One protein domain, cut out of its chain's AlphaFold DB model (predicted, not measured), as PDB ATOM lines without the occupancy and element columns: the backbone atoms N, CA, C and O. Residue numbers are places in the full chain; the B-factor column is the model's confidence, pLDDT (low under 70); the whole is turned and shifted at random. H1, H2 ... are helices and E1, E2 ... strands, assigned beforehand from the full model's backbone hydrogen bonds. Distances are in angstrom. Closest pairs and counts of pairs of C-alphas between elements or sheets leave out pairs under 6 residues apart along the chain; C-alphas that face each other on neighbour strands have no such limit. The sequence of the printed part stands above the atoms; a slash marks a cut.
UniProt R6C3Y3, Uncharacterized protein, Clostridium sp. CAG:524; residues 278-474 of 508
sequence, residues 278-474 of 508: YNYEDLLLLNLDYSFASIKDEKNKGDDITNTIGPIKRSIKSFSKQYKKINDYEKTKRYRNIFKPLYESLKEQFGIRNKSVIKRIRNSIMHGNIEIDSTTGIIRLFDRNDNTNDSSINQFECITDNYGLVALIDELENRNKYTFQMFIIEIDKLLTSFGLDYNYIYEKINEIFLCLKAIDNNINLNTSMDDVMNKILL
ATOM      1  N   TYR A 278      42.462   9.723  19.642       87.19
ATOM      2  CA  TYR A 278      41.224   9.381  18.952       87.19
ATOM      3  C   TYR A 278      40.089  10.273  19.455       87.19
ATOM      4  O   TYR A 278      40.103  10.739  20.594       87.19
ATOM      5  N   ASN A 279      39.068  10.481  18.624       87.38
ATOM      6  CA  ASN A 279      37.857  11.169  19.055       87.38
ATOM      7  C   ASN A 279      36.971  10.214  19.869       87.38
ATOM      8  O   ASN A 279      35.980   9.691  19.367       87.38
ATOM      9  N   TYR A 280      37.371   9.949  21.113       90.75
ATOM     10  CA  TYR A 280      36.736   8.941  21.965       90.75
ATOM     11  C   TYR A 280      35.246   9.194  22.212       90.75
ATOM     12  O   TYR A 280      34.510   8.244  22.456       90.75
ATOM     13  N   GLU A 281      34.810  10.451  22.151       89.06
ATOM     14  CA  GLU A 281      33.413  10.845  22.341       89.06
ATOM     15  C   GLU A 281      32.492  10.413  21.193       89.06
ATOM     16  O   GLU A 281      31.287  10.307  21.403       89.06
ATOM     17  N   ASP A 282      33.049  10.159  20.005       86.00
ATOM     18  CA  ASP A 282      32.304   9.754  18.809       86.00
ATOM     19  C   ASP A 282      32.633   8.302  18.371       86.00
ATOM     20  O   ASP A 282      32.168   7.855  17.320       86.00
ATOM     21  N   LEU A 283      33.442   7.563  19.149       88.00
ATOM     22  CA  LEU A 283      33.775   6.153  18.889       88.00
ATOM     23  C   LEU A 283      32.622   5.225  19.273       88.00
ATOM     24  O   LEU A 283      32.095   5.318  20.376       88.00
ATOM     25  N   LEU A 284      32.310   4.259  18.409       82.69
ATOM     26  CA  LEU A 284      31.122   3.416  18.525       82.69
ATOM     27  C   LEU A 284      31.485   1.949  18.677       82.69
ATOM     28  O   LEU A 284      31.301   1.163  17.766       82.69
ATOM     29  N   LEU A 285      31.896   1.537  19.871       86.62
ATOM     30  CA  LEU A 285      32.419   0.190  20.138       86.62
ATOM     31  C   LEU A 285      31.324  -0.905  20.164       86.62
ATOM     32  O   LEU A 285      31.177  -1.653  21.135       86.62
ATOM     33  N   LEU A 286      30.493  -0.982  19.124       81.00
ATOM     34  CA  LEU A 286      29.285  -1.799  19.041       81.00
ATOM     35  C   LEU A 286      29.608  -3.274  18.819       81.00
ATOM     36  O   LEU A 286      29.001  -4.113  19.483       81.00
ATOM     37  N   ASN A 287      30.608  -3.565  17.984       86.44
ATOM     38  CA  ASN A 287      31.030  -4.926  17.623       86.44
ATOM     39  C   ASN A 287      31.960  -5.589  18.657       86.44
ATOM     40  O   ASN A 287      32.535  -6.649  18.407       86.44
ATOM     41  N   LEU A 288      32.125  -4.949  19.815       90.88
ATOM     42  CA  LEU A 288      32.922  -5.443  20.928       90.88
ATOM     43  C   LEU A 288      32.001  -5.750  22.106       90.88
ATOM     44  O   LEU A 288      31.279  -4.861  22.566       90.88
ATOM     45  N   ASP A 289      32.031  -6.974  22.615       90.81
ATOM     46  CA  ASP A 289      31.410  -7.302  23.894       90.81
ATOM     47  C   ASP A 289      32.457  -7.139  24.991       90.81
ATOM     48  O   ASP A 289      33.397  -7.922  25.069       90.81
ATOM     49  N   TYR A 290      32.358  -6.079  25.792       91.00
ATOM     50  CA  TYR A 290      33.374  -5.770  26.790       91.00
ATOM     51  C   TYR A 290      32.786  -5.519  28.169       91.00
ATOM     52  O   TYR A 290      31.711  -4.940  28.335       91.00
ATOM     53  N   SER A 291      33.555  -5.904  29.180       87.56
ATOM     54  CA  SER A 291      33.208  -5.722  30.580       87.56
ATOM     55  C   SER A 291      34.399  -5.206  31.378       87.56
ATOM     56  O   SER A 291      35.562  -5.389  31.013       87.56
ATOM     57  N   PHE A 292      34.087  -4.524  32.474       86.94
ATOM     58  CA  PHE A 292      35.057  -4.019  33.433       86.94
ATOM     59  C   PHE A 292      34.810  -4.663  34.792       86.94
ATOM     60  O   PHE A 292      33.668  -4.937  35.163       86.94
ATOM     61  N   ALA A 293      35.875  -4.841  35.569       82.88
ATOM     62  CA  ALA A 293      35.750  -5.254  36.957       82.88
ATOM     63  C   ALA A 293      34.994  -4.198  37.786       82.88
ATOM     64  O   ALA A 293      35.164  -2.988  37.610       82.88
ATOM     65  N   SER A 294      34.181  -4.666  38.732       75.94
ATOM     66  CA  SER A 294      33.473  -3.799  39.678       75.94
ATOM     67  C   SER A 294      34.431  -3.161  40.686       75.94
ATOM     68  O   SER A 294      35.386  -3.796  41.144       75.94
ATOM     69  N   ILE A 295      34.135  -1.932  41.113       70.75
ATOM     70  CA  ILE A 295      34.853  -1.297  42.224       70.75
ATOM     71  C   ILE A 295      34.421  -1.945  43.548       70.75
ATOM     72  O   ILE A 295      33.231  -2.060  43.838       70.75
ATOM     73  N   LYS A 296      35.393  -2.361  44.373       64.50
ATOM     74  CA  LYS A 296      35.148  -2.952  45.706       64.50
ATOM     75  C   LYS A 296      34.909  -1.916  46.821       64.50
ATOM     76  O   LYS A 296      34.594  -2.307  47.938       64.50
ATOM     77  N   ASP A 297      35.071  -0.622  46.541       60.62
ATOM     78  CA  ASP A 297      34.909   0.463  47.519       60.62
ATOM     79  C   ASP A 297      33.436   0.647  47.938       60.62
ATOM     80  O   ASP A 297      32.525   0.707  47.107       60.62
ATOM     81  N   GLU A 298      33.199   0.780  49.245       52.56
ATOM     82  CA  GLU A 298      31.873   0.940  49.838       52.56
ATOM     83  C   GLU A 298      31.148   2.213  49.382       52.56
ATOM     84  O   GLU A 298      29.914   2.231  49.369       52.56
ATOM     85  N   LYS A 299      31.886   3.258  48.979       55.22
ATOM     86  CA  LYS A 299      31.307   4.530  48.503       55.22
ATOM     87  C   LYS A 299      30.787   4.473  47.062       55.22
ATOM     88  O   LYS A 299      29.864   5.215  46.737       55.22
ATOM     89  N   ASN A 300      31.322   3.570  46.238       56.00
ATOM     90  CA  ASN A 300      31.007   3.434  44.809       56.00
ATOM     91  C   ASN A 300      30.327   2.092  44.484       56.00
ATOM     92  O   ASN A 300      30.492   1.549  43.391       56.00
ATOM     93  N   LYS A 301      29.548   1.540  45.430       60.34
ATOM     94  CA  LYS A 301      28.796   0.290  45.229       60.34
ATOM     95  C   LYS A 301      27.944   0.369  43.952       60.34
ATOM     96  O   LYS A 301      26.956   1.101  43.905       60.34
ATOM     97  N   GLY A 302      28.317  -0.414  42.937       65.56
ATOM     98  CA  GLY A 302      27.600  -0.525  41.661       65.56
ATOM     99  C   GLY A 302      28.175   0.281  40.488       65.56
ATOM    100  O   GLY A 302      27.487   0.385  39.468       65.56
ATOM    101  N   ASP A 303      29.383   0.841  40.620       74.44
ATOM    102  CA  ASP A 303      30.182   1.369  39.502       74.44
ATOM    103  C   ASP A 303      31.326   0.404  39.125       74.44
ATOM    104  O   ASP A 303      31.704  -0.484  39.902       74.44
ATOM    105  N   ASP A 304      31.868   0.574  37.923       82.44
ATOM    106  CA  ASP A 304      33.048  -0.148  37.445       82.44
ATOM    107  C   ASP A 304      34.295   0.742  37.514       82.44
ATOM    108  O   ASP A 304      34.211   1.923  37.849       82.44
ATOM    109  N   ILE A 305      35.476   0.192  37.215       82.00
ATOM    110  CA  ILE A 305      36.750   0.929  37.319       82.00
ATOM    111  C   ILE A 305      36.828   2.216  36.476       82.00
ATOM    112  O   ILE A 305      37.770   2.988  36.647       82.00
ATOM    113  N   THR A 306      35.878   2.467  35.570       86.31
ATOM    114  CA  THR A 306      35.803   3.725  34.812       86.31
ATOM    115  C   THR A 306      35.117   4.852  35.585       86.31
ATOM    116  O   THR A 306      35.322   6.013  35.242       86.31
ATOM    117  N   ASN A 307      34.328   4.546  36.622       86.44
ATOM    118  CA  ASN A 307      33.489   5.497  37.367       86.44
ATOM    119  C   ASN A 307      32.471   6.277  36.499       86.44
ATOM    120  O   ASN A 307      32.024   7.361  36.881       86.44
ATOM    121  N   THR A 308      32.115   5.757  35.318       88.94
ATOM    122  CA  THR A 308      31.208   6.434  34.366       88.94
ATOM    123  C   THR A 308      29.742   6.035  34.547       88.94
ATOM    124  O   THR A 308      28.835   6.781  34.164       88.94
ATOM    125  N   ILE A 309      29.468   4.895  35.195       86.62
ATOM    126  CA  ILE A 309      28.115   4.334  35.326       86.62
ATOM    127  C   ILE A 309      27.222   5.253  36.163       86.62
ATOM    128  O   ILE A 309      26.090   5.569  35.777       86.62
ATOM    129  N   GLY A 310      27.716   5.684  37.325       86.19
ATOM    130  CA  GLY A 310      26.994   6.563  38.238       86.19
ATOM    131  C   GLY A 310      26.591   7.899  37.598       86.19
ATOM    132  O   GLY A 310      25.403   8.246  37.646       86.19
ATOM    133  N   PRO A 311      27.535   8.661  37.009       90.56
ATOM    134  CA  PRO A 311      27.242   9.878  36.251       90.56
ATOM    135  C   PRO A 311      26.164   9.687  35.179       90.56
ATOM    136  O   PRO A 311      25.168  10.412  35.196       90.56
ATOM    137  N   ILE A 312      26.285   8.662  34.330       90.94
ATOM    138  CA  ILE A 312      25.328   8.405  33.244       90.94
ATOM    139  C   ILE A 312      23.919   8.138  33.793       90.94
ATOM    140  O   ILE A 312      22.945   8.774  33.373       90.94
ATOM    141  N   LYS A 313      23.793   7.263  34.804       89.00
ATOM    142  CA  LYS A 313      22.504   6.976  35.463       89.00
ATOM    143  C   LYS A 313      21.867   8.240  36.048       89.00
ATOM    144  O   LYS A 313      20.651   8.429  35.939       89.00
ATOM    145  N   ARG A 314      22.662   9.120  36.673       91.12
ATOM    146  CA  ARG A 314      22.168  10.390  37.236       91.12
ATOM    147  C   ARG A 314      21.674  11.339  36.149       91.12
ATOM    148  O   ARG A 314      20.600  11.917  36.330       91.12
ATOM    149  N   SER A 315      22.395  11.461  35.039       94.75
ATOM    150  CA  SER A 315      22.019  12.335  33.924       94.75
ATOM    151  C   SER A 315      20.705  11.894  33.277       94.75
ATOM    152  O   SER A 315      19.782  12.704  33.170       94.75
ATOM    153  N   ILE A 316      20.541  10.598  32.989       93.38
ATOM    154  CA  ILE A 316      19.292  10.043  32.433       93.38
ATOM    155  C   ILE A 316      18.116  10.229  33.406       93.38
ATOM    156  O   ILE A 316      17.031  10.667  33.014       93.38
ATOM    157  N   LYS A 317      18.319   9.960  34.703       92.25
ATOM    158  CA  LYS A 317      17.275  10.142  35.724       92.25
ATOM    159  C   LYS A 317      16.881  11.613  35.892       92.25
ATOM    160  O   LYS A 317      15.696  11.914  36.051       92.25
ATOM    161  N   SER A 318      17.859  12.519  35.870       95.62
ATOM    162  CA  SER A 318      17.635  13.964  35.945       95.62
ATOM    163  C   SER A 318      16.829  14.453  34.744       95.62
ATOM    164  O   SER A 318      15.808  15.118  34.932       95.62
ATOM    165  N   PHE A 319      17.227  14.054  33.533       96.88
ATOM    166  CA  PHE A 319      16.500  14.352  32.303       96.88
ATOM    167  C   PHE A 319      15.053  13.864  32.375       96.88
ATOM    168  O   PHE A 319      14.134  14.665  32.234       96.88
ATOM    169  N   SER A 320      14.837  12.586  32.700       94.62
ATOM    170  CA  SER A 320      13.499  11.988  32.768       94.62
ATOM    171  C   SER A 320      12.578  12.723  33.751       94.62
ATOM    172  O   SER A 320      11.422  13.028  33.449       94.62
ATOM    173  N   LYS A 321      13.103  13.090  34.929       95.19
ATOM    174  CA  LYS A 321      12.357  13.861  35.936       95.19
ATOM    175  C   LYS A 321      11.953  15.244  35.426       95.19
ATOM    176  O   LYS A 321      10.888  15.732  35.801       95.19
ATOM    177  N   GLN A 322      12.804  15.895  34.639       94.44
ATOM    178  CA  GLN A 322      12.519  17.213  34.076       94.44
ATOM    179  C   GLN A 322      11.565  17.117  32.882       94.44
ATOM    180  O   GLN A 322      10.599  17.872  32.832       94.44
ATOM    181  N   TYR A 323      11.766  16.139  31.996       93.81
ATOM    182  CA  TYR A 323      10.903  15.851  30.851       93.81
ATOM    183  C   TYR A 323       9.436  15.684  31.274       93.81
ATOM    184  O   TYR A 323       8.557  16.357  30.740       93.81
ATOM    185  N   LYS A 324       9.177  14.887  32.322       91.31
ATOM    186  CA  LYS A 324       7.823  14.637  32.855       91.31
ATOM    187  C   LYS A 324       7.135  15.870  33.465       91.31
ATOM    188  O   LYS A 324       5.942  15.815  33.741       91.31
ATOM    189  N   LYS A 325       7.860  16.969  33.702       90.06
ATOM    190  CA  LYS A 325       7.321  18.223  34.267       90.06
ATOM    191  C   LYS A 325       7.017  19.290  33.215       90.06
ATOM    192  O   LYS A 325       6.503  20.351  33.570       90.06
ATOM    193  N   ILE A 326       7.376  19.065  31.952       86.75
ATOM    194  CA  ILE A 326       7.175  20.058  30.896       86.75
ATOM    195  C   ILE A 326       5.680  20.137  30.553       86.75
ATOM    196  O   ILE A 326       5.077  19.154  30.135       86.75
ATOM    197  N   ASN A 327       5.098  21.325  30.735       78.69
ATOM    198  CA  ASN A 327       3.761  21.694  30.266       78.69
ATOM    199  C   ASN A 327       3.846  22.486  28.941       78.69
ATOM    200  O   ASN A 327       4.934  22.885  28.533       78.69
ATOM    201  N   ASP A 328       2.717  22.674  28.248       71.50
ATOM    202  CA  ASP A 328       2.697  23.121  26.840       71.50
ATOM    203  C   ASP A 328       3.203  24.554  26.581       71.50
ATOM    204  O   ASP A 328       3.580  24.869  25.452       71.50
ATOM    205  N   TYR A 329       3.286  25.423  27.593       58.97
ATOM    206  CA  TYR A 329       3.832  26.772  27.415       58.97
ATOM    207  C   TYR A 329       5.374  26.739  27.344       58.97
ATOM    208  O   TYR A 329       6.029  26.211  28.241       58.97
ATOM    209  N   GLU A 330       5.961  27.295  26.274       71.88
ATOM    210  CA  GLU A 330       7.415  27.276  25.975       71.88
ATOM    211  C   GLU A 330       8.046  25.872  25.859       71.88
ATOM    212  O   GLU A 330       9.247  25.678  26.087       71.88
ATOM    213  N   LYS A 331       7.243  24.880  25.465       84.06
ATOM    214  CA  LYS A 331       7.611  23.458  25.408       84.06
ATOM    215  C   LYS A 331       8.957  23.197  24.715       84.06
ATOM    216  O   LYS A 331       9.839  22.562  25.288       84.06
ATOM    217  N   THR A 332       9.152  23.752  23.518       87.06
ATOM    218  CA  THR A 332      10.366  23.572  22.705       87.06
ATOM    219  C   THR A 332      11.616  24.117  23.396       87.06
ATOM    220  O   THR A 332      12.639  23.438  23.436       87.06
ATOM    221  N   LYS A 333      11.545  25.314  23.994       87.94
ATOM    222  CA  LYS A 333      12.673  25.925  24.717       87.94
ATOM    223  C   LYS A 333      13.056  25.103  25.945       87.94
ATOM    224  O   LYS A 333      14.235  24.868  26.195       87.94
ATOM    225  N   ARG A 334      12.064  24.602  26.686       89.69
ATOM    226  CA  ARG A 334      12.307  23.708  27.825       89.69
ATOM    227  C   ARG A 334      12.932  22.386  27.392       89.69
ATOM    228  O   ARG A 334      13.870  21.950  28.047       89.69
ATOM    229  N   TYR A 335      12.483  21.795  26.283       93.00
ATOM    230  CA  TYR A 335      13.106  20.590  25.732       93.00
ATOM    231  C   TYR A 335      14.575  20.812  25.362       93.00
ATOM    232  O   TYR A 335      15.417  20.012  25.767       93.00
ATOM    233  N   ARG A 336      14.910  21.930  24.699       93.38
ATOM    234  CA  ARG A 336      16.311  22.310  24.428       93.38
ATOM    235  C   ARG A 336      17.143  22.378  25.713       93.38
ATOM    236  O   ARG A 336      18.195  21.746  25.795       93.38
ATOM    237  N   ASN A 337      16.623  23.064  26.734       91.69
ATOM    238  CA  ASN A 337      17.307  23.275  28.013       91.69
ATOM    239  C   ASN A 337      17.563  21.990  28.810       91.69
ATOM    240  O   ASN A 337      18.484  21.971  29.622       91.69
ATOM    241  N   ILE A 338      16.764  20.937  28.615       94.88
ATOM    242  CA  ILE A 338      16.971  19.651  29.302       94.88
ATOM    243  C   ILE A 338      17.755  18.650  28.452       94.88
ATOM    244  O   ILE A 338      18.473  17.822  29.005       94.88
ATOM    245  N   PHE A 339      17.634  18.719  27.122       95.81
ATOM    246  CA  PHE A 339      18.321  17.802  26.219       95.81
ATOM    247  C   PHE A 339      19.810  18.126  26.115       95.81
ATOM    248  O   PHE A 339      20.630  17.220  26.207       95.81
ATOM    249  N   LYS A 340      20.171  19.408  25.971       95.00
ATOM    250  CA  LYS A 340      21.573  19.814  25.824       95.00
ATOM    251  C   LYS A 340      22.462  19.318  26.982       95.00
ATOM    252  O   LYS A 340      23.437  18.632  26.689       95.00
ATOM    253  N   PRO A 341      22.109  19.536  28.266       95.56
ATOM    254  CA  PRO A 341      22.903  19.019  29.382       95.56
ATOM    255  C   PRO A 341      22.948  17.489  29.445       95.56
ATOM    256  O   PRO A 341      23.954  16.928  29.874       95.56
ATOM    257  N   LEU A 342      21.871  16.804  29.035       96.44
ATOM    258  CA  LEU A 342      21.879  15.344  28.929       96.44
ATOM    259  C   LEU A 342      22.915  14.899  27.893       96.44
ATOM    260  O   LEU A 342      23.748  14.060  28.211       96.44
ATOM    261  N   TYR A 343      22.852  15.449  26.678       95.88
ATOM    262  CA  TYR A 343      23.744  15.069  25.586       95.88
ATOM    263  C   TYR A 343      25.209  15.338  25.932       95.88
ATOM    264  O   TYR A 343      26.019  14.426  25.830       95.88
ATOM    265  N   GLU A 344      25.534  16.545  26.407       94.81
ATOM    266  CA  GLU A 344      26.905  16.919  26.787       94.81
ATOM    267  C   GLU A 344      27.446  15.998  27.889       94.81
ATOM    268  O   GLU A 344      28.546  15.468  27.770       94.81
ATOM    269  N   SER A 345      26.638  15.726  28.922       95.44
ATOM    270  CA  SER A 345      27.039  14.821  29.997       95.44
ATOM    271  C   SER A 345      27.225  13.385  29.514       95.44
ATOM    272  O   SER A 345      28.168  12.733  29.942       95.44
ATOM    273  N   LEU A 346      26.339  12.858  28.667       94.88
ATOM    274  CA  LEU A 346      26.491  11.492  28.162       94.88
ATOM    275  C   LEU A 346      27.704  11.373  27.240       94.88
ATOM    276  O   LEU A 346      28.482  10.441  27.411       94.88
ATOM    277  N   LYS A 347      27.900  12.340  26.338       93.94
ATOM    278  CA  LYS A 347      29.025  12.376  25.399       93.94
ATOM    279  C   LYS A 347      30.376  12.357  26.119       93.94
ATOM    280  O   LYS A 347      31.220  11.523  25.807       93.94
ATOM    281  N   GLU A 348      30.541  13.192  27.146       94.50
ATOM    282  CA  GLU A 348      31.754  13.215  27.972       94.50
ATOM    283  C   GLU A 348      32.012  11.851  28.641       94.50
ATOM    284  O   GLU A 348      33.118  11.310  28.591       94.50
ATOM    285  N   GLN A 349      30.981  11.259  29.255       93.25
ATOM    286  CA  GLN A 349      31.129   9.993  29.977       93.25
ATOM    287  C   GLN A 349      31.377   8.807  29.032       93.25
ATOM    288  O   GLN A 349      32.167   7.921  29.366       93.25
ATOM    289  N   PHE A 350      30.764   8.804  27.845       92.19
ATOM    290  CA  PHE A 350      31.085   7.852  26.782       92.19
ATOM    291  C   PHE A 350      32.529   8.014  26.313       92.19
ATOM    292  O   PHE A 350      33.245   7.020  26.250       92.19
ATOM    293  N   GLY A 351      33.008   9.248  26.122       92.94
ATOM    294  CA  GLY A 351      34.406   9.523  25.788       92.94
ATOM    295  C   GLY A 351      35.395   8.957  26.811       92.94
ATOM    296  O   GLY A 351      36.344   8.260  26.443       92.94
ATOM    297  N   ILE A 352      35.148   9.173  28.107       93.00
ATOM    298  CA  ILE A 352      35.973   8.609  29.191       93.00
ATOM    299  C   ILE A 352      35.967   7.075  29.141       93.00
ATOM    300  O   ILE A 352      37.022   6.437  29.238       93.00
ATOM    301  N   ARG A 353      34.788   6.469  28.964       91.50
ATOM    302  CA  ARG A 353      34.635   5.012  28.905       91.50
ATOM    303  C   ARG A 353      35.339   4.419  27.685       91.50
ATOM    304  O   ARG A 353      36.133   3.496  27.848       91.50
ATOM    305  N   ASN A 354      35.118   4.974  26.497       92.50
ATOM    306  CA  ASN A 354      35.737   4.542  25.243       92.50
ATOM    307  C   ASN A 354      37.262   4.666  25.304       92.50
ATOM    308  O   ASN A 354      37.970   3.731  24.930       92.50
ATOM    309  N   LYS A 355      37.788   5.760  25.872       93.06
ATOM    310  CA  LYS A 355      39.229   5.913  26.124       93.06
ATOM    311  C   LYS A 355      39.778   4.796  27.011       93.06
ATOM    312  O   LYS A 355      40.846   4.257  26.724       93.06
ATOM    313  N   SER A 356      39.044   4.420  28.061       91.94
ATOM    314  CA  SER A 356      39.405   3.287  28.921       91.94
ATOM    315  C   SER A 356      39.408   1.964  28.146       91.94
ATOM    316  O   SER A 356      40.386   1.227  28.227       91.94
ATOM    317  N   VAL A 357      38.378   1.685  27.336       92.75
ATOM    318  CA  VAL A 357      38.315   0.465  26.506       92.75
ATOM    319  C   VAL A 357      39.512   0.380  25.557       92.75
ATOM    320  O   VAL A 357      40.234  -0.614  25.575       92.75
ATOM    321  N   ILE A 358      39.783   1.437  24.780       93.44
ATOM    322  CA  ILE A 358      40.894   1.455  23.815       93.44
ATOM    323  C   ILE A 358      42.246   1.302  24.513       93.44
ATOM    324  O   ILE A 358      43.086   0.536  24.045       93.44
ATOM    325  N   LYS A 359      42.454   1.961  25.662       91.12
ATOM    326  CA  LYS A 359      43.679   1.797  26.460       91.12
ATOM    327  C   LYS A 359      43.896   0.338  26.873       91.12
ATOM    328  O   LYS A 359      45.021  -0.147  26.834       91.12
ATOM    329  N   ARG A 360      42.834  -0.366  27.261       91.12
ATOM    330  CA  ARG A 360      42.933  -1.750  27.738       91.12
ATOM    331  C   ARG A 360      43.062  -2.757  26.611       91.12
ATOM    332  O   ARG A 360      43.890  -3.647  26.722       91.12
ATOM    333  N   ILE A 361      42.354  -2.563  25.498       93.12
ATOM    334  CA  ILE A 361      42.588  -3.320  24.257       93.12
ATOM    335  C   ILE A 361      44.042  -3.159  23.815       93.12
ATOM    336  O   ILE A 361      44.709  -4.145  23.513       93.12
ATOM    337  N   ARG A 362      44.559  -1.926  23.833       90.56
ATOM    338  CA  ARG A 362      45.968  -1.647  23.564       90.56
ATOM    339  C   ARG A 362      46.869  -2.457  24.489       90.56
ATOM    340  O   ARG A 362      47.693  -3.207  23.981       90.56
ATOM    341  N   ASN A 363      46.681  -2.385  25.807       86.44
ATOM    342  CA  ASN A 363      47.446  -3.198  26.757       86.44
ATOM    343  C   ASN A 363      47.366  -4.695  26.421       86.44
ATOM    344  O   ASN A 363      48.391  -5.371  26.377       86.44
ATOM    345  N   SER A 364      46.174  -5.209  26.105       88.06
ATOM    346  CA  SER A 364      46.000  -6.609  25.722       88.06
ATOM    347  C   SER A 364      46.851  -6.989  24.513       88.06
ATOM    348  O   SER A 364      47.560  -7.994  24.545       88.06
ATOM    349  N   ILE A 365      46.824  -6.162  23.466       88.69
ATOM    350  CA  ILE A 365      47.606  -6.377  22.249       88.69
ATOM    351  C   ILE A 365      49.105  -6.259  22.548       88.69
ATOM    352  O   ILE A 365      49.847  -7.187  22.233       88.69
ATOM    353  N   MET A 366      49.559  -5.191  23.211       83.25
ATOM    354  CA  MET A 366      50.987  -4.939  23.464       83.25
ATOM    355  C   MET A 366      51.650  -5.990  24.362       83.25
ATOM    356  O   MET A 366      52.844  -6.254  24.224       83.25
ATOM    357  N   HIS A 367      50.884  -6.580  25.280       79.19
ATOM    358  CA  HIS A 367      51.363  -7.578  26.238       79.19
ATOM    359  C   HIS A 367      51.001  -9.018  25.844       79.19
ATOM    360  O   HIS A 367      51.242  -9.943  26.612       79.19
ATOM    361  N   GLY A 368      50.431  -9.235  24.652       77.44
ATOM    362  CA  GLY A 368      50.070 -10.577  24.182       77.44
ATOM    363  C   GLY A 368      49.007 -11.274  25.041       77.44
ATOM    364  O   GLY A 368      48.934 -12.500  25.042       77.44
ATOM    365  N   ASN A 369      48.177 -10.510  25.758       84.81
ATOM    366  CA  ASN A 369      47.058 -11.009  26.561       84.81
ATOM    367  C   ASN A 369      45.839 -11.259  25.660       84.81
ATOM    368  O   ASN A 369      44.823 -10.559  25.725       84.81
ATOM    369  N   ILE A 370      45.991 -12.240  24.773       86.31
ATOM    370  CA  ILE A 370      44.998 -12.660  23.791       86.31
ATOM    371  C   ILE A 370      44.790 -14.173  23.882       86.31
ATOM    372  O   ILE A 370      45.743 -14.949  23.915       86.31
ATOM    373  N   GLU A 371      43.530 -14.586  23.901       87.69
ATOM    374  CA  GLU A 371      43.109 -15.978  23.782       87.69
ATOM    375  C   GLU A 371      42.234 -16.121  22.542       87.69
ATOM    376  O   GLU A 371      41.365 -15.287  22.287       87.69
ATOM    377  N   ILE A 372      42.465 -17.172  21.759       86.25
ATOM    378  CA  ILE A 372      41.731 -17.406  20.518       86.25
ATOM    379  C   ILE A 372      41.207 -18.834  20.533       86.25
ATOM    380  O   ILE A 372      41.976 -19.789  20.651       86.25
ATOM    381  N   ASP A 373      39.893 -18.979  20.402       84.31
ATOM    382  CA  ASP A 373      39.266 -20.267  20.147       84.31
ATOM    383  C   ASP A 373      39.185 -20.474  18.634       84.31
ATOM    384  O   ASP A 373      38.302 -19.944  17.960       84.31
ATOM    385  N   SER A 374      40.114 -21.268  18.094       71.06
ATOM    386  CA  SER A 374      40.179 -21.551  16.656       71.06
ATOM    387  C   SER A 374      38.932 -22.259  16.114       71.06
ATOM    388  O   SER A 374      38.718 -22.261  14.912       71.06
ATOM    389  N   THR A 375      38.115 -22.885  16.970       74.94
ATOM    390  CA  THR A 375      36.907 -23.612  16.541       74.94
ATOM    391  C   THR A 375      35.737 -22.662  16.325       74.94
ATOM    392  O   THR A 375      34.958 -22.830  15.390       74.94
ATOM    393  N   THR A 376      35.588 -21.682  17.215       80.38
ATOM    394  CA  THR A 376      34.476 -20.723  17.184       80.38
ATOM    395  C   THR A 376      34.850 -19.412  16.496       80.38
ATOM    396  O   THR A 376      33.961 -18.653  16.121       80.38
ATOM    397  N   GLY A 377      36.147 -19.142  16.316       81.94
ATOM    398  CA  GLY A 377      36.658 -17.861  15.826       81.94
ATOM    399  C   GLY A 377      36.577 -16.740  16.866       81.94
ATOM    400  O   GLY A 377      36.828 -15.584  16.528       81.94
ATOM    401  N   ILE A 378      36.230 -17.069  18.115       89.94
ATOM    402  CA  ILE A 378      36.121 -16.103  19.207       89.94
ATOM    403  C   ILE A 378      37.520 -15.680  19.652       89.94
ATOM    404  O   ILE A 378      38.384 -16.508  19.948       89.94
ATOM    405  N   ILE A 379      37.703 -14.370  19.751       92.44
ATOM    406  CA  ILE A 379      38.909 -13.703  20.218       92.44
ATOM    407  C   ILE A 379      38.585 -13.027  21.546       92.44
ATOM    408  O   ILE A 379      37.658 -12.220  21.634       92.44
ATOM    409  N   ARG A 380      39.366 -13.335  22.582       92.31
ATOM    410  CA  ARG A 380      39.298 -12.680  23.889       92.31
ATOM    411  C   ARG A 380      40.555 -11.859  24.115       92.31
ATOM    412  O   ARG A 380      41.663 -12.388  24.092       92.31
ATOM    413  N   LEU A 381      40.365 -10.572  24.359       92.81
ATOM    414  CA  LEU A 381      41.395  -9.623  24.758       92.81
ATOM    415  C   LEU A 381      41.154  -9.264  26.217       92.81
ATOM    416  O   LEU A 381      40.043  -8.878  26.577       92.81
ATOM    417  N   PHE A 382      42.168  -9.385  27.064       89.19
ATOM    418  CA  PHE A 382      42.011  -9.076  28.484       89.19
ATOM    419  C   PHE A 382      43.148  -8.220  29.018       89.19
ATOM    420  O   PHE A 382      44.289  -8.285  28.559       89.19
ATOM    421  N   ASP A 383      42.816  -7.388  29.996       85.25
ATOM    422  CA  ASP A 383      43.776  -6.584  30.738       85.25
ATOM    423  C   ASP A 383      43.686  -6.989  32.207       85.25
ATOM    424  O   ASP A 383      42.608  -6.978  32.818       85.25
ATOM    425  N   ARG A 384      44.814  -7.423  32.762       74.69
ATOM    426  CA  ARG A 384      44.907  -7.860  34.156       74.69
ATOM    427  C   ARG A 384      45.406  -6.697  34.989       74.69
ATOM    428  O   ARG A 384      46.101  -5.821  34.491       74.69
ATOM    429  N   ASN A 385      45.027  -6.682  36.260       58.28
ATOM    430  CA  ASN A 385      45.602  -5.709  37.168       58.28
ATOM    431  C   ASN A 385      47.111  -5.959  37.233       58.28
ATOM    432  O   ASN A 385      47.519  -7.110  37.428       58.28
ATOM    433  N   ASP A 386      47.920  -4.907  37.143       46.59
ATOM    434  CA  ASP A 386      49.236  -4.968  37.760       46.59
ATOM    435  C   ASP A 386      48.990  -5.369  39.224       46.59
ATOM    436  O   ASP A 386      48.190  -4.746  39.923       46.59
ATOM    437  N   ASN A 387      49.649  -6.428  39.688       45.12
ATOM    438  CA  ASN A 387      49.759  -6.755  41.112       45.12
ATOM    439  C   ASN A 387      48.523  -7.183  41.892       45.12
ATOM    440  O   ASN A 387      47.920  -6.419  42.636       45.12
ATOM    441  N   THR A 388      48.281  -8.486  41.918       34.44
ATOM    442  CA  THR A 388      48.496  -9.305  43.127       34.44
ATOM    443  C   THR A 388      48.342 -10.765  42.713       34.44
ATOM    444  O   THR A 388      47.491 -11.085  41.886       34.44
ATOM    445  N   ASN A 389      49.128 -11.668  43.303       35.84
ATOM    446  CA  ASN A 389      49.036 -13.125  43.094       35.84
ATOM    447  C   ASN A 389      47.657 -13.729  43.467       35.84
ATOM    448  O   ASN A 389      47.502 -14.945  43.440       35.84
ATOM    449  N   ASP A 390      46.675 -12.888  43.805       39.00
ATOM    450  CA  ASP A 390      45.396 -13.243  44.408       39.00
ATOM    451  C   ASP A 390      44.171 -12.729  43.630       39.00
ATOM    452  O   ASP A 390      43.035 -12.878  44.081       39.00
ATOM    453  N   SER A 391      44.347 -12.140  42.441       44.41
ATOM    454  CA  SER A 391      43.204 -11.867  41.563       44.41
ATOM    455  C   SER A 391      43.337 -12.607  40.240       44.41
ATOM    456  O   SER A 391      43.930 -12.120  39.286       44.41
ATOM    457  N   SER A 392      42.690 -13.768  40.158       52.41
ATOM    458  CA  SER A 392      42.294 -14.439  38.910       52.41
ATOM    459  C   SER A 392      41.268 -13.633  38.089       52.41
ATOM    460  O   SER A 392      40.610 -14.180  37.209       52.41
ATOM    461  N   ILE A 393      41.089 -12.343  38.393       63.56
ATOM    462  CA  ILE A 393      40.014 -11.495  37.885       63.56
ATOM    463  C   ILE A 393      40.631 -10.488  36.920       63.56
ATOM    464  O   ILE A 393      41.405  -9.618  37.323       63.56
ATOM    465  N   ASN A 394      40.274 -10.602  35.643       71.88
ATOM    466  CA  ASN A 394      40.618  -9.604  34.636       71.88
ATOM    467  C   ASN A 394      39.967  -8.258  35.018       71.88
ATOM    468  O   ASN A 394      38.787  -8.213  35.368       71.88
ATOM    469  N   GLN A 395      40.719  -7.153  34.957       80.75
ATOM    470  CA  GLN A 395      40.138  -5.814  35.131       80.75
ATOM    471  C   GLN A 395      39.245  -5.427  33.959       80.75
ATOM    472  O   GLN A 395      38.340  -4.606  34.106       80.75
ATOM    473  N   PHE A 396      39.551  -5.992  32.801       89.81
ATOM    474  CA  PHE A 396      38.831  -5.792  31.569       89.81
ATOM    475  C   PHE A 396      38.907  -7.055  30.735       89.81
ATOM    476  O   PHE A 396      39.958  -7.695  30.650       89.81
ATOM    477  N   GLU A 397      37.794  -7.373  30.103       91.44
ATOM    478  CA  GLU A 397      37.687  -8.430  29.117       91.44
ATOM    479  C   GLU A 397      36.885  -7.891  27.938       91.44
ATOM    480  O   GLU A 397      35.870  -7.223  28.129       91.44
ATOM    481  N   CYS A 398      37.358  -8.173  26.731       94.25
ATOM    482  CA  CYS A 398      36.699  -7.871  25.477       94.25
ATOM    483  C   CYS A 398      36.648  -9.140  24.633       94.25
ATOM    484  O   CYS A 398      37.682  -9.713  24.293       94.25
ATOM    485  N   ILE A 399      35.442  -9.553  24.281       93.56
ATOM    486  CA  ILE A 399      35.133 -10.696  23.439       93.56
ATOM    487  C   ILE A 399      34.688 -10.162  22.079       93.56
ATOM    488  O   ILE A 399      33.855  -9.257  21.975       93.56
ATOM    489  N   THR A 400      35.281 -10.697  21.022       94.88
ATOM    490  CA  THR A 400      35.002 -10.295  19.643       94.88
ATOM    491  C   THR A 400      35.382 -11.419  18.676       94.88
ATOM    492  O   THR A 400      35.736 -12.519  19.096       94.88
ATOM    493  N   ASP A 401      35.302 -11.154  17.382       93.00
ATOM    494  CA  ASP A 401      35.773 -12.016  16.303       93.00
ATOM    495  C   ASP A 401      36.552 -11.173  15.273       93.00
ATOM    496  O   ASP A 401      36.811  -9.983  15.473       93.00
ATOM    497  N   ASN A 402      36.939 -11.776  14.147       92.56
ATOM    498  CA  ASN A 402      37.638 -11.044  13.088       92.56
ATOM    499  C   ASN A 402      36.813  -9.880  12.513       92.56
ATOM    500  O   ASN A 402      37.398  -8.861  12.149       92.56
ATOM    501  N   TYR A 403      35.481  -9.990  12.447       92.81
ATOM    502  CA  TYR A 403      34.631  -8.904  11.954       92.81
ATOM    503  C   TYR A 403      34.598  -7.736  12.936       92.81
ATOM    504  O   TYR A 403      34.711  -6.584  12.519       92.81
ATOM    505  N   GLY A 404      34.498  -8.017  14.234       94.00
ATOM    506  CA  GLY A 404      34.537  -6.979  15.255       94.00
ATOM    507  C   GLY A 404      35.897  -6.286  15.356       94.00
ATOM    508  O   GLY A 404      35.936  -5.069  15.532       94.00
ATOM    509  N   LEU A 405      37.005  -7.005  15.138       94.88
ATOM    510  CA  LEU A 405      38.331  -6.385  15.025       94.88
ATOM    511  C   LEU A 405      38.471  -5.502  13.776       94.88
ATOM    512  O   LEU A 405      39.041  -4.417  13.876       94.88
ATOM    513  N   VAL A 406      37.946  -5.924  12.618       95.00
ATOM    514  CA  VAL A 406      37.911  -5.076  11.409       95.00
ATOM    515  C   VAL A 406      37.105  -3.807  11.672       95.00
ATOM    516  O   VAL A 406      37.591  -2.715  11.395       95.00
ATOM    517  N   ALA A 407      35.919  -3.932  12.273       92.25
ATOM    518  CA  ALA A 407      35.083  -2.782  12.596       92.25
ATOM    519  C   ALA A 407      35.766  -1.819  13.581       92.25
ATOM    520  O   ALA A 407      35.699  -0.606  13.397       92.25
ATOM    521  N   LEU A 408      36.481  -2.345  14.582       93.81
ATOM    522  CA  LEU A 408      37.290  -1.529  15.487       93.81
ATOM    523  C   LEU A 408      38.378  -0.756  14.727       93.81
ATOM    524  O   LEU A 408      38.554   0.437  14.964       93.81
ATOM    525  N   ILE A 409      39.110  -1.411  13.819       93.50
ATOM    526  CA  ILE A 409      40.122  -0.738  12.990       93.50
ATOM    527  C   ILE A 409      39.462   0.362  12.154       93.50
ATOM    528  O   ILE A 409      39.937   1.496  12.156       93.50
ATOM    529  N   ASP A 410      38.347   0.053  11.491       91.31
ATOM    530  CA  ASP A 410      37.619   1.012  10.662       91.31
ATOM    531  C   ASP A 410      37.170   2.240  11.464       91.31
ATOM    532  O   ASP A 410      37.274   3.356  10.961       91.31
ATOM    533  N   GLU A 411      36.719   2.068  12.708       89.25
ATOM    534  CA  GLU A 411      36.334   3.170  13.598       89.25
ATOM    535  C   GLU A 411      37.522   3.994  14.105       89.25
ATOM    536  O   GLU A 411      37.410   5.208  14.265       89.25
ATOM    537  N   LEU A 412      38.664   3.356  14.366       90.62
ATOM    538  CA  LEU A 412      39.871   4.050  14.816       90.62
ATOM    539  C   LEU A 412      40.560   4.820  13.679       90.62
ATOM    540  O   LEU A 412      41.217   5.836  13.928       90.62
ATOM    541  N   GLU A 413      40.448   4.337  12.441       88.06
ATOM    542  CA  GLU A 413      41.051   4.963  11.262       88.06
ATOM    543  C   GLU A 413      40.125   5.982  10.582       88.06
ATOM    544  O   GLU A 413      40.616   6.982  10.049       88.06
ATOM    545  N   ASN A 414      38.802   5.787  10.632       82.69
ATOM    546  CA  ASN A 414      37.834   6.657   9.969       82.69
ATOM    547  C   ASN A 414      37.008   7.480  10.956       82.69
ATOM    548  O   ASN A 414      36.514   6.998  11.970       82.69
ATOM    549  N   ARG A 415      36.752   8.743  10.600       70.81
ATOM    550  CA  ARG A 415      35.780   9.570  11.321       70.81
ATOM    551  C   ARG A 415      34.375   9.259  10.826       70.81
ATOM    552  O   ARG A 415      33.923   9.833   9.835       70.81
ATOM    553  N   ASN A 416      33.685   8.368  11.527       70.31
ATOM    554  CA  ASN A 416      32.268   8.145  11.287       70.31
ATOM    555  C   ASN A 416      31.442   9.339  11.780       70.31
ATOM    556  O   ASN A 416      31.744   9.973  12.790       70.31
ATOM    557  N   LYS A 417      30.377   9.651  11.043       82.56
ATOM    558  CA  LYS A 417      29.400  10.662  11.449       82.56
ATOM    559  C   LYS A 417      28.606  10.122  12.641       82.56
ATOM    560  O   LYS A 417      27.853   9.171  12.461       82.56
ATOM    561  N   TYR A 418      28.726  10.740  13.817       89.50
ATOM    562  CA  TYR A 418      27.990  10.319  15.013       89.50
ATOM    563  C   TYR A 418      26.511  10.733  14.920       89.50
ATOM    564  O   TYR A 418      26.140  11.904  15.056       89.50
ATOM    565  N   THR A 419      25.651   9.764  14.601       92.56
ATOM    566  CA  THR A 419      24.221   9.984  14.335       92.56
ATOM    567  C   THR A 419      23.348   9.806  15.574       92.56
ATOM    568  O   THR A 419      23.757   9.247  16.590       92.56
ATOM    569  N   PHE A 420      22.092  10.237  15.479       92.38
ATOM    570  CA  PHE A 420      21.115  10.006  16.534       92.38
ATOM    571  C   PHE A 420      20.859   8.513  16.796       92.38
ATOM    572  O   PHE A 420      20.708   8.111  17.948       92.38
ATOM    573  N   GLN A 421      20.862   7.674  15.757       91.81
ATOM    574  CA  GLN A 421      20.765   6.223  15.922       91.81
ATOM    575  C   GLN A 421      21.883   5.684  16.813       91.81
ATOM    576  O   GLN A 421      21.624   4.916  17.734       91.81
ATOM    577  N   MET A 422      23.109   6.119  16.542       90.00
ATOM    578  CA  MET A 422      24.309   5.710  17.267       90.00
ATOM    579  C   MET A 422      24.236   6.121  18.740       90.00
ATOM    580  O   MET A 422      24.418   5.280  19.616       90.00
ATOM    581  N   PHE A 423      23.823   7.362  19.010       91.75
ATOM    582  CA  PHE A 423      23.588   7.851  20.369       91.75
ATOM    583  C   PHE A 423      22.569   7.004  21.150       91.75
ATOM    584  O   PHE A 423      22.778   6.698  22.323       91.75
ATOM    585  N   ILE A 424      21.468   6.589  20.512       91.62
ATOM    586  CA  ILE A 424      20.469   5.727  21.159       91.62
ATOM    587  C   ILE A 424      21.009   4.319  21.412       91.62
ATOM    588  O   ILE A 424      20.776   3.781  22.493       91.62
ATOM    589  N   ILE A 425      21.731   3.732  20.454       89.81
ATOM    590  CA  ILE A 425      22.304   2.389  20.604       89.81
ATOM    591  C   ILE A 425      23.317   2.357  21.758       89.81
ATOM    592  O   ILE A 425      23.320   1.404  22.531       89.81
ATOM    593  N   GLU A 426      24.147   3.390  21.923       88.81
ATOM    594  CA  GLU A 426      25.087   3.453  23.050       88.81
ATOM    595  C   GLU A 426      24.377   3.508  24.403       88.81
ATOM    596  O   GLU A 426      24.766   2.803  25.337       88.81
ATOM    597  N   ILE A 427      23.302   4.297  24.505       90.25
ATOM    598  CA  ILE A 427      22.471   4.343  25.712       90.25
ATOM    599  C   ILE A 427      21.848   2.969  25.979       90.25
ATOM    600  O   ILE A 427      21.906   2.489  27.109       90.25
ATOM    601  N   ASP A 428      21.274   2.331  24.958       89.69
ATOM    602  CA  ASP A 428      20.640   1.016  25.068       89.69
ATOM    603  C   ASP A 428      21.628  -0.061  25.537       89.69
ATOM    604  O   ASP A 428      21.400  -0.721  26.556       89.69
ATOM    605  N   LYS A 429      22.775  -0.174  24.856       85.31
ATOM    606  CA  LYS A 429      23.844  -1.126  25.179       85.31
ATOM    607  C   LYS A 429      24.352  -0.920  26.602       85.31
ATOM    608  O   LYS A 429      24.486  -1.881  27.362       85.31
ATOM    609  N   LEU A 430      24.584   0.332  26.994       84.00
ATOM    610  CA  LEU A 430      25.045   0.654  28.336       84.00
ATOM    611  C   LEU A 430      23.998   0.287  29.397       84.00
ATOM    612  O   LEU A 430      24.324  -0.393  30.369       84.00
ATOM    613  N   LEU A 431      22.747   0.718  29.237       84.94
ATOM    614  CA  LEU A 431      21.703   0.436  30.222       84.94
ATOM    615  C   LEU A 431      21.415  -1.069  30.331       84.94
ATOM    616  O   LEU A 431      21.198  -1.561  31.440       84.94
ATOM    617  N   THR A 432      21.492  -1.799  29.217       85.38
ATOM    618  CA  THR A 432      21.389  -3.264  29.181       85.38
ATOM    619  C   THR A 432      22.530  -3.914  29.961       85.38
ATOM    620  O   THR A 432      22.280  -4.791  30.788       85.38
ATOM    621  N   SER A 433      23.768  -3.428  29.801       77.81
ATOM    622  CA  SER A 433      24.932  -3.913  30.563       77.81
ATOM    623  C   SER A 433      24.787  -3.719  32.080       77.81
ATOM    624  O   SER A 433      25.402  -4.430  32.870       77.81
ATOM    625  N   PHE A 434      23.921  -2.794  32.512       77.44
ATOM    626  CA  PHE A 434      23.605  -2.576  33.925       77.44
ATOM    627  C   PHE A 434      22.535  -3.528  34.471       77.44
ATOM    628  O   PHE A 434      22.159  -3.388  35.637       77.44
ATOM    629  N   GLY A 435      22.015  -4.443  33.649       80.38
ATOM    630  CA  GLY A 435      20.931  -5.350  34.023       80.38
ATOM    631  C   GLY A 435      19.605  -4.629  34.276       80.38
ATOM    632  O   GLY A 435      18.804  -5.090  35.088       80.38
ATOM    633  N   LEU A 436      19.390  -3.465  33.652       84.75
ATOM    634  CA  LEU A 436      18.123  -2.741  33.763       84.75
ATOM    635  C   LEU A 436      17.037  -3.418  32.920       84.75
ATOM    636  O   LEU A 436      17.313  -3.970  31.859       84.75
ATOM    637  N   ASP A 437      15.792  -3.352  33.397       90.75
ATOM    638  CA  ASP A 437      14.644  -3.937  32.701       90.75
ATOM    639  C   ASP A 437      14.423  -3.291  31.328       90.75
ATOM    640  O   ASP A 437      14.472  -2.066  31.187       90.75
ATOM    641  N   TYR A 438      14.098  -4.115  30.333       90.56
ATOM    642  CA  TYR A 438      13.879  -3.669  28.959       90.56
ATOM    643  C   TYR A 438      12.814  -2.565  28.851       90.56
ATOM    644  O   TYR A 438      13.010  -1.594  28.120       90.56
ATOM    645  N   ASN A 439      11.711  -2.644  29.609       92.56
ATOM    646  CA  ASN A 439      10.662  -1.620  29.546       92.56
ATOM    647  C   ASN A 439      11.155  -0.283  30.097       92.56
ATOM    648  O   ASN A 439      10.798   0.771  29.572       92.56
ATOM    649  N   TYR A 440      11.995  -0.321  31.135       90.25
ATOM    650  CA  TYR A 440      12.628   0.881  31.665       90.25
ATOM    651  C   TYR A 440      13.546   1.523  30.621       90.25
ATOM    652  O   TYR A 440      13.463   2.731  30.401       90.25
ATOM    653  N   ILE A 441      14.391   0.725  29.962       91.25
ATOM    654  CA  ILE A 441      15.306   1.203  28.915       91.25
ATOM    655  C   ILE A 441      14.513   1.835  27.768       91.25
ATOM    656  O   ILE A 441      14.748   2.993  27.412       91.25
ATOM    657  N   TYR A 442      13.502   1.118  27.272       93.25
ATOM    658  CA  TYR A 442      12.613   1.588  26.216       93.25
ATOM    659  C   TYR A 442      11.909   2.901  26.588       93.25
ATOM    660  O   TYR A 442      11.878   3.832  25.784       93.25
ATOM    661  N   GLU A 443      11.392   3.025  27.818       94.50
ATOM    662  CA  GLU A 443      10.773   4.265  28.305       94.50
ATOM    663  C   GLU A 443      11.756   5.442  28.230       94.50
ATOM    664  O   GLU A 443      11.396   6.506  27.725       94.50
ATOM    665  N   LYS A 444      13.003   5.273  28.698       93.50
ATOM    666  CA  LYS A 444      14.004   6.356  28.686       93.50
ATOM    667  C   LYS A 444      14.417   6.748  27.272       93.50
ATOM    668  O   LYS A 444      14.490   7.941  26.978       93.50
ATOM    669  N   ILE A 445      14.636   5.774  26.392       93.62
ATOM    670  CA  ILE A 445      14.947   6.027  24.979       93.62
ATOM    671  C   ILE A 445      13.793   6.773  24.303       93.62
ATOM    672  O   ILE A 445      14.019   7.755  23.595       93.62
ATOM    673  N   ASN A 446      12.549   6.370  24.567       93.38
ATOM    674  CA  ASN A 446      11.375   7.020  23.997       93.38
ATOM    675  C   ASN A 446      11.199   8.464  24.503       93.38
ATOM    676  O   ASN A 446      10.872   9.353  23.719       93.38
ATOM    677  N   GLU A 447      11.469   8.740  25.784       94.88
ATOM    678  CA  GLU A 447      11.486  10.115  26.313       94.88
ATOM    679  C   GLU A 447      12.506  10.998  25.574       94.88
ATOM    680  O   GLU A 447      12.191  12.130  25.203       94.88
ATOM    681  N   ILE A 448      13.713  10.478  25.319       94.50
ATOM    682  CA  ILE A 448      14.762  11.182  24.564       94.50
ATOM    683  C   ILE A 448      14.313  11.434  23.120       94.50
ATOM    684  O   ILE A 448      14.413  12.559  22.624       94.50
ATOM    685  N   PHE A 449      13.769  10.410  22.462       92.88
ATOM    686  CA  PHE A 449      13.271  10.498  21.091       92.88
ATOM    687  C   PHE A 449      12.164  11.548  20.940       92.88
ATOM    688  O   PHE A 449      12.239  12.416  20.067       92.88
ATOM    689  N   LEU A 450      11.155  11.513  21.813       91.62
ATOM    690  CA  LEU A 450      10.037  12.457  21.785       91.62
ATOM    691  C   LEU A 450      10.477  13.886  22.120       91.62
ATOM    692  O   LEU A 450       9.995  14.832  21.497       91.62
ATOM    693  N   CYS A 451      11.420  14.049  23.052       93.25
ATOM    694  CA  CYS A 451      12.037  15.339  23.351       93.25
ATOM    695  C   CYS A 451      12.680  15.951  22.096       93.25
ATOM    696  O   CYS A 451      12.405  17.102  21.758       93.25
ATOM    697  N   LEU A 452      13.470  15.166  21.358       92.25
ATOM    698  CA  LEU A 452      14.117  15.618  20.126       92.25
ATOM    699  C   LEU A 452      13.118  15.944  19.015       92.25
ATOM    700  O   LEU A 452      13.240  16.990  18.380       92.25
ATOM    701  N   LYS A 453      12.089  15.113  18.818       90.94
ATOM    702  CA  LYS A 453      11.012  15.411  17.859       90.94
ATOM    703  C   LYS A 453      10.293  16.720  18.181       90.94
ATOM    704  O   LYS A 453      10.000  17.493  17.276       90.94
ATOM    705  N   ALA A 454      10.072  17.014  19.459       90.12
ATOM    706  CA  ALA A 454       9.461  18.270  19.878       90.12
ATOM    707  C   ALA A 454      10.380  19.498  19.716       90.12
ATOM    708  O   ALA A 454       9.883  20.628  19.675       90.12
ATOM    709  N   ILE A 455      11.701  19.300  19.628       90.31
ATOM    710  CA  ILE A 455      12.661  20.351  19.259       90.31
ATOM    711  C   ILE A 455      12.591  20.617  17.752       90.31
ATOM    712  O   ILE A 455      12.471  21.772  17.345       90.31
ATOM    713  N   ASP A 456      12.651  19.563  16.937       89.31
ATOM    714  CA  ASP A 456      12.504  19.630  15.483       89.31
ATOM    715  C   ASP A 456      11.995  18.287  14.931       89.31
ATOM    716  O   ASP A 456      12.679  17.261  14.981       89.31
ATOM    717  N   ASN A 457      10.798  18.305  14.335       89.38
ATOM    718  CA  ASN A 457      10.149  17.111  13.787       89.38
ATOM    719  C   ASN A 457      10.945  16.450  12.646       89.38
ATOM    720  O   ASN A 457      10.739  15.260  12.377       89.38
ATOM    721  N   ASN A 458      11.865  17.180  12.003       91.50
ATOM    722  CA  ASN A 458      12.714  16.662  10.930       91.50
ATOM    723  C   ASN A 458      13.880  15.800  11.434       91.50
ATOM    724  O   ASN A 458      14.493  15.096  10.632       91.50
ATOM    725  N   ILE A 459      14.191  15.825  12.737       91.62
ATOM    726  CA  ILE A 459      15.235  14.968  13.313       91.62
ATOM    727  C   ILE A 459      14.822  13.507  13.141       91.62
ATOM    728  O   ILE A 459      13.740  13.093  13.552       91.62
ATOM    729  N   ASN A 460      15.683  12.716  12.515       91.25
ATOM    730  CA  ASN A 460      15.515  11.281  12.314       91.25
ATOM    731  C   ASN A 460      16.784  10.536  12.753       91.25
ATOM    732  O   ASN A 460      17.780  11.155  13.121       91.25
ATOM    733  N   LEU A 461      16.749   9.206  12.706       90.81
ATOM    734  CA  LEU A 461      17.844   8.346  13.158       90.81
ATOM    735  C   LEU A 461      19.187   8.630  12.452       90.81
ATOM    736  O   LEU A 461      20.231   8.539  13.085       90.81
ATOM    737  N   ASN A 462      19.165   9.091  11.198       93.44
ATOM    738  CA  ASN A 462      20.365   9.409  10.414       93.44
ATOM    739  C   ASN A 462      20.860  10.855  10.605       93.44
ATOM    740  O   ASN A 462      21.830  11.277   9.973       93.44
ATOM    741  N   THR A 463      20.178  11.658  11.426       94.38
ATOM    742  CA  THR A 463      20.584  13.049  11.682       94.38
ATOM    743  C   THR A 463      21.863  13.061  12.518       94.38
ATOM    744  O   THR A 463      21.962  12.303  13.480       94.38
ATOM    745  N   SER A 464      22.836  13.913  12.166       93.75
ATOM    746  CA  SER A 464      24.049  14.088  12.982       93.75
ATOM    747  C   SER A 464      23.689  14.638  14.346       93.75
ATOM    748  O   SER A 464      22.901  15.584  14.420       93.75
ATOM    749  N   MET A 465      24.335  14.157  15.401       93.56
ATOM    750  CA  MET A 465      24.199  14.808  16.700       93.56
ATOM    751  C   MET A 465      24.784  16.223  16.694       93.56
ATOM    752  O   MET A 465      24.182  17.116  17.283       93.56
ATOM    753  N   ASP A 466      25.842  16.480  15.923       92.19
ATOM    754  CA  ASP A 466      26.353  17.843  15.719       92.19
ATOM    755  C   ASP A 466      25.307  18.773  15.086       92.19
ATOM    756  O   ASP A 466      25.143  19.913  15.511       92.19
ATOM    757  N   ASP A 467      24.541  18.283  14.106       93.19
ATOM    758  CA  ASP A 467      23.472  19.051  13.455       93.19
ATOM    759  C   ASP A 467      22.347  19.357  14.452       93.19
ATOM    760  O   ASP A 467      21.821  20.473  14.480       93.19
ATOM    761  N   VAL A 468      21.988  18.382  15.296       93.50
ATOM    762  CA  VAL A 468      21.015  18.567  16.384       93.50
ATOM    763  C   VAL A 468      21.503  19.641  17.358       93.50
ATOM    764  O   VAL A 468      20.768  20.586  17.652       93.50
ATOM    765  N   MET A 469      22.750  19.547  17.820       94.56
ATOM    766  CA  MET A 469      23.319  20.494  18.778       94.56
ATOM    767  C   MET A 469      23.494  21.894  18.189       94.56
ATOM    768  O   MET A 469      23.179  22.881  18.856       94.56
ATOM    769  N   ASN A 470      23.886  22.002  16.919       93.31
ATOM    770  CA  ASN A 470      23.964  23.274  16.203       93.31
ATOM    771  C   ASN A 470      22.587  23.934  16.066       93.31
ATOM    772  O   ASN A 470      22.456  25.140  16.280       93.31
ATOM    773  N   LYS A 471      21.533  23.160  15.771       91.12
ATOM    774  CA  LYS A 471      20.154  23.678  15.741       91.12
ATOM    775  C   LYS A 471      19.718  24.218  17.102       91.12
ATOM    776  O   LYS A 471      19.124  25.295  17.162       91.12
ATOM    777  N   ILE A 472      20.031  23.498  18.180       93.19
ATOM    778  CA  ILE A 472      19.748  23.937  19.552       93.19
ATOM    779  C   ILE A 472      20.489  25.243  19.855       93.19
ATOM    780  O   ILE A 472      19.863  26.219  20.260       93.19
ATOM    781  N   LEU A 473      21.792  25.298  19.570       92.12
ATOM    782  CA  LEU A 473      22.623  26.480  19.793       92.12
ATOM    783  C   LEU A 473      22.101  27.708  19.034       92.12
ATOM    784  O   LEU A 473      21.985  28.791  19.605       92.12
ATOM    785  N   LEU A 474      21.762  27.547  17.753       91.06
ATOM    786  CA  LEU A 474      21.222  28.630  16.929       91.06
ATOM    787  C   LEU A 474      19.880  29.139  17.461       91.06
ATOM    788  O   LEU A 474      19.629  30.345  17.422       91.06
TER     789      LEU A 474
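What this domain is: This is residues 278 to 474 of the 508 residues of an uncharacterized protein of Clostridium sp. CAG:524 (UniProt R6C3Y3). What is the overall picture? One long helix, H2, makes the axis of the domain, with a sheet of four strands under its last turns and, toward its other end, H1 folded back alongside it as a hairpin and H5 crossing it. H4 pairs with H5 as a second helical hairpin, H6 comes near H2 at the C-alphas of Ile 472 and Arg 336, and H3 only grazes the sheet with its residues 402 to 408. What are its make-up and size? The printed part has 197 residues with six named helices and four named strands, in the order E1 H1 H2 E2 E3 E4 H3 H4 H5 H6, and its class is mixed, helices and strands. The sheet, in the order E1 E4 E3 E2, is antiparallel throughout. The whole is compact, with a radius of gyration of the C-alphas of 18.7 A, and only just elongated, with spans of 62 by 40 by 27 A.

How they stand to each other: How do the strands pair? E1, residues 289 to 292, is antiparallel to E4, residues 394 to 400, with N 289 and O 399 within hydrogen-bond range at 3.0 A. E4 forms a hairpin with E3, residues 378 to 384, where N 381 and O 398 are 2.8 A apart, and E3 forms another with the edge strand E2, residues 370 to 373, where N 371 and O 380 are 2.9 A apart. E2, E3 and E4 are a meander, each strand the antiparallel neighbour of the one before. What is on the sheet? H2, residues 331 to 366, is on one face, two layers in all, at a height of 12.7 A, and runs across the strands, at 90 degrees to E1 on the local plane. Its closest C-alphas to E3 are those of Ser 364 and Phe 382, 5.4 A apart. H3, residues 402 to 413, only grazes the sheet with its residues 402 to 408 and touches no helix. Which helices touch H2? H1, residues 309 to 323, forms a helical hairpin with it at a shallow tilt of 14 degrees, touching its residues 335 to 349 alone, and the closest C-alphas are Ser 315 and Leu 342, 5.8 A apart. H5, residues 438 to 455, touches H2 with its residues 448 to 455 alone, opposite ways at a steep tilt of 54 degrees, the closest C-alphas being Thr 332 and Ile 455, 5.2 A apart. H6, residues 465 to 474, only just touches H2, with 3 pairs of C-alphas within 8 A, the closest Arg 336 and Ile 472 at 6.2 A. What of H4 and the helices' backbones? H4, residues 420 to 433, forms a helical hairpin with H5 at a shallow tilt of 23 degrees, the closest C-alphas being Leu 431 and Ile 441, 6.6 A apart. H2 and H4 are near each other, with 9 pairs of C-alphas within 10 A. Every O i to N i+4 pair is within hydrogen-bond range in H1, H3, H4, H5 and H6, and 30 of 32 are in H2.

Where its parts are: Where do the first elements lie? E1 begins at C-alpha 289, (31.410, -7.302, 23.894). H1 is 21.2 A long, and H2 measures 51.9 A from C-alpha 331 at (7.611, 23.458, 25.408) to C-alpha 366. How long are the later ones? E2 is 10.2 A, E3 19.2 A, E4 16.0 A and H3 16.5 A. H4 is 20.1 A, H5 25.9 A, and H6 14.1 A, ending at C-alpha 474, (21.222, 28.630, 16.929).

The domain as a whole: How far does it reach? The C-alphas farthest apart are those of Tyr 329 and Asn 389, 62.3 A. Are there cuts or long links? The printed part has no cut, and the link from E1 to H1, 16 residues, is long. Where is confidence low? The mean pLDDT of the printed part is 85.9, and it is under 70 at residues 296 to 302, 329 and 385 to 393.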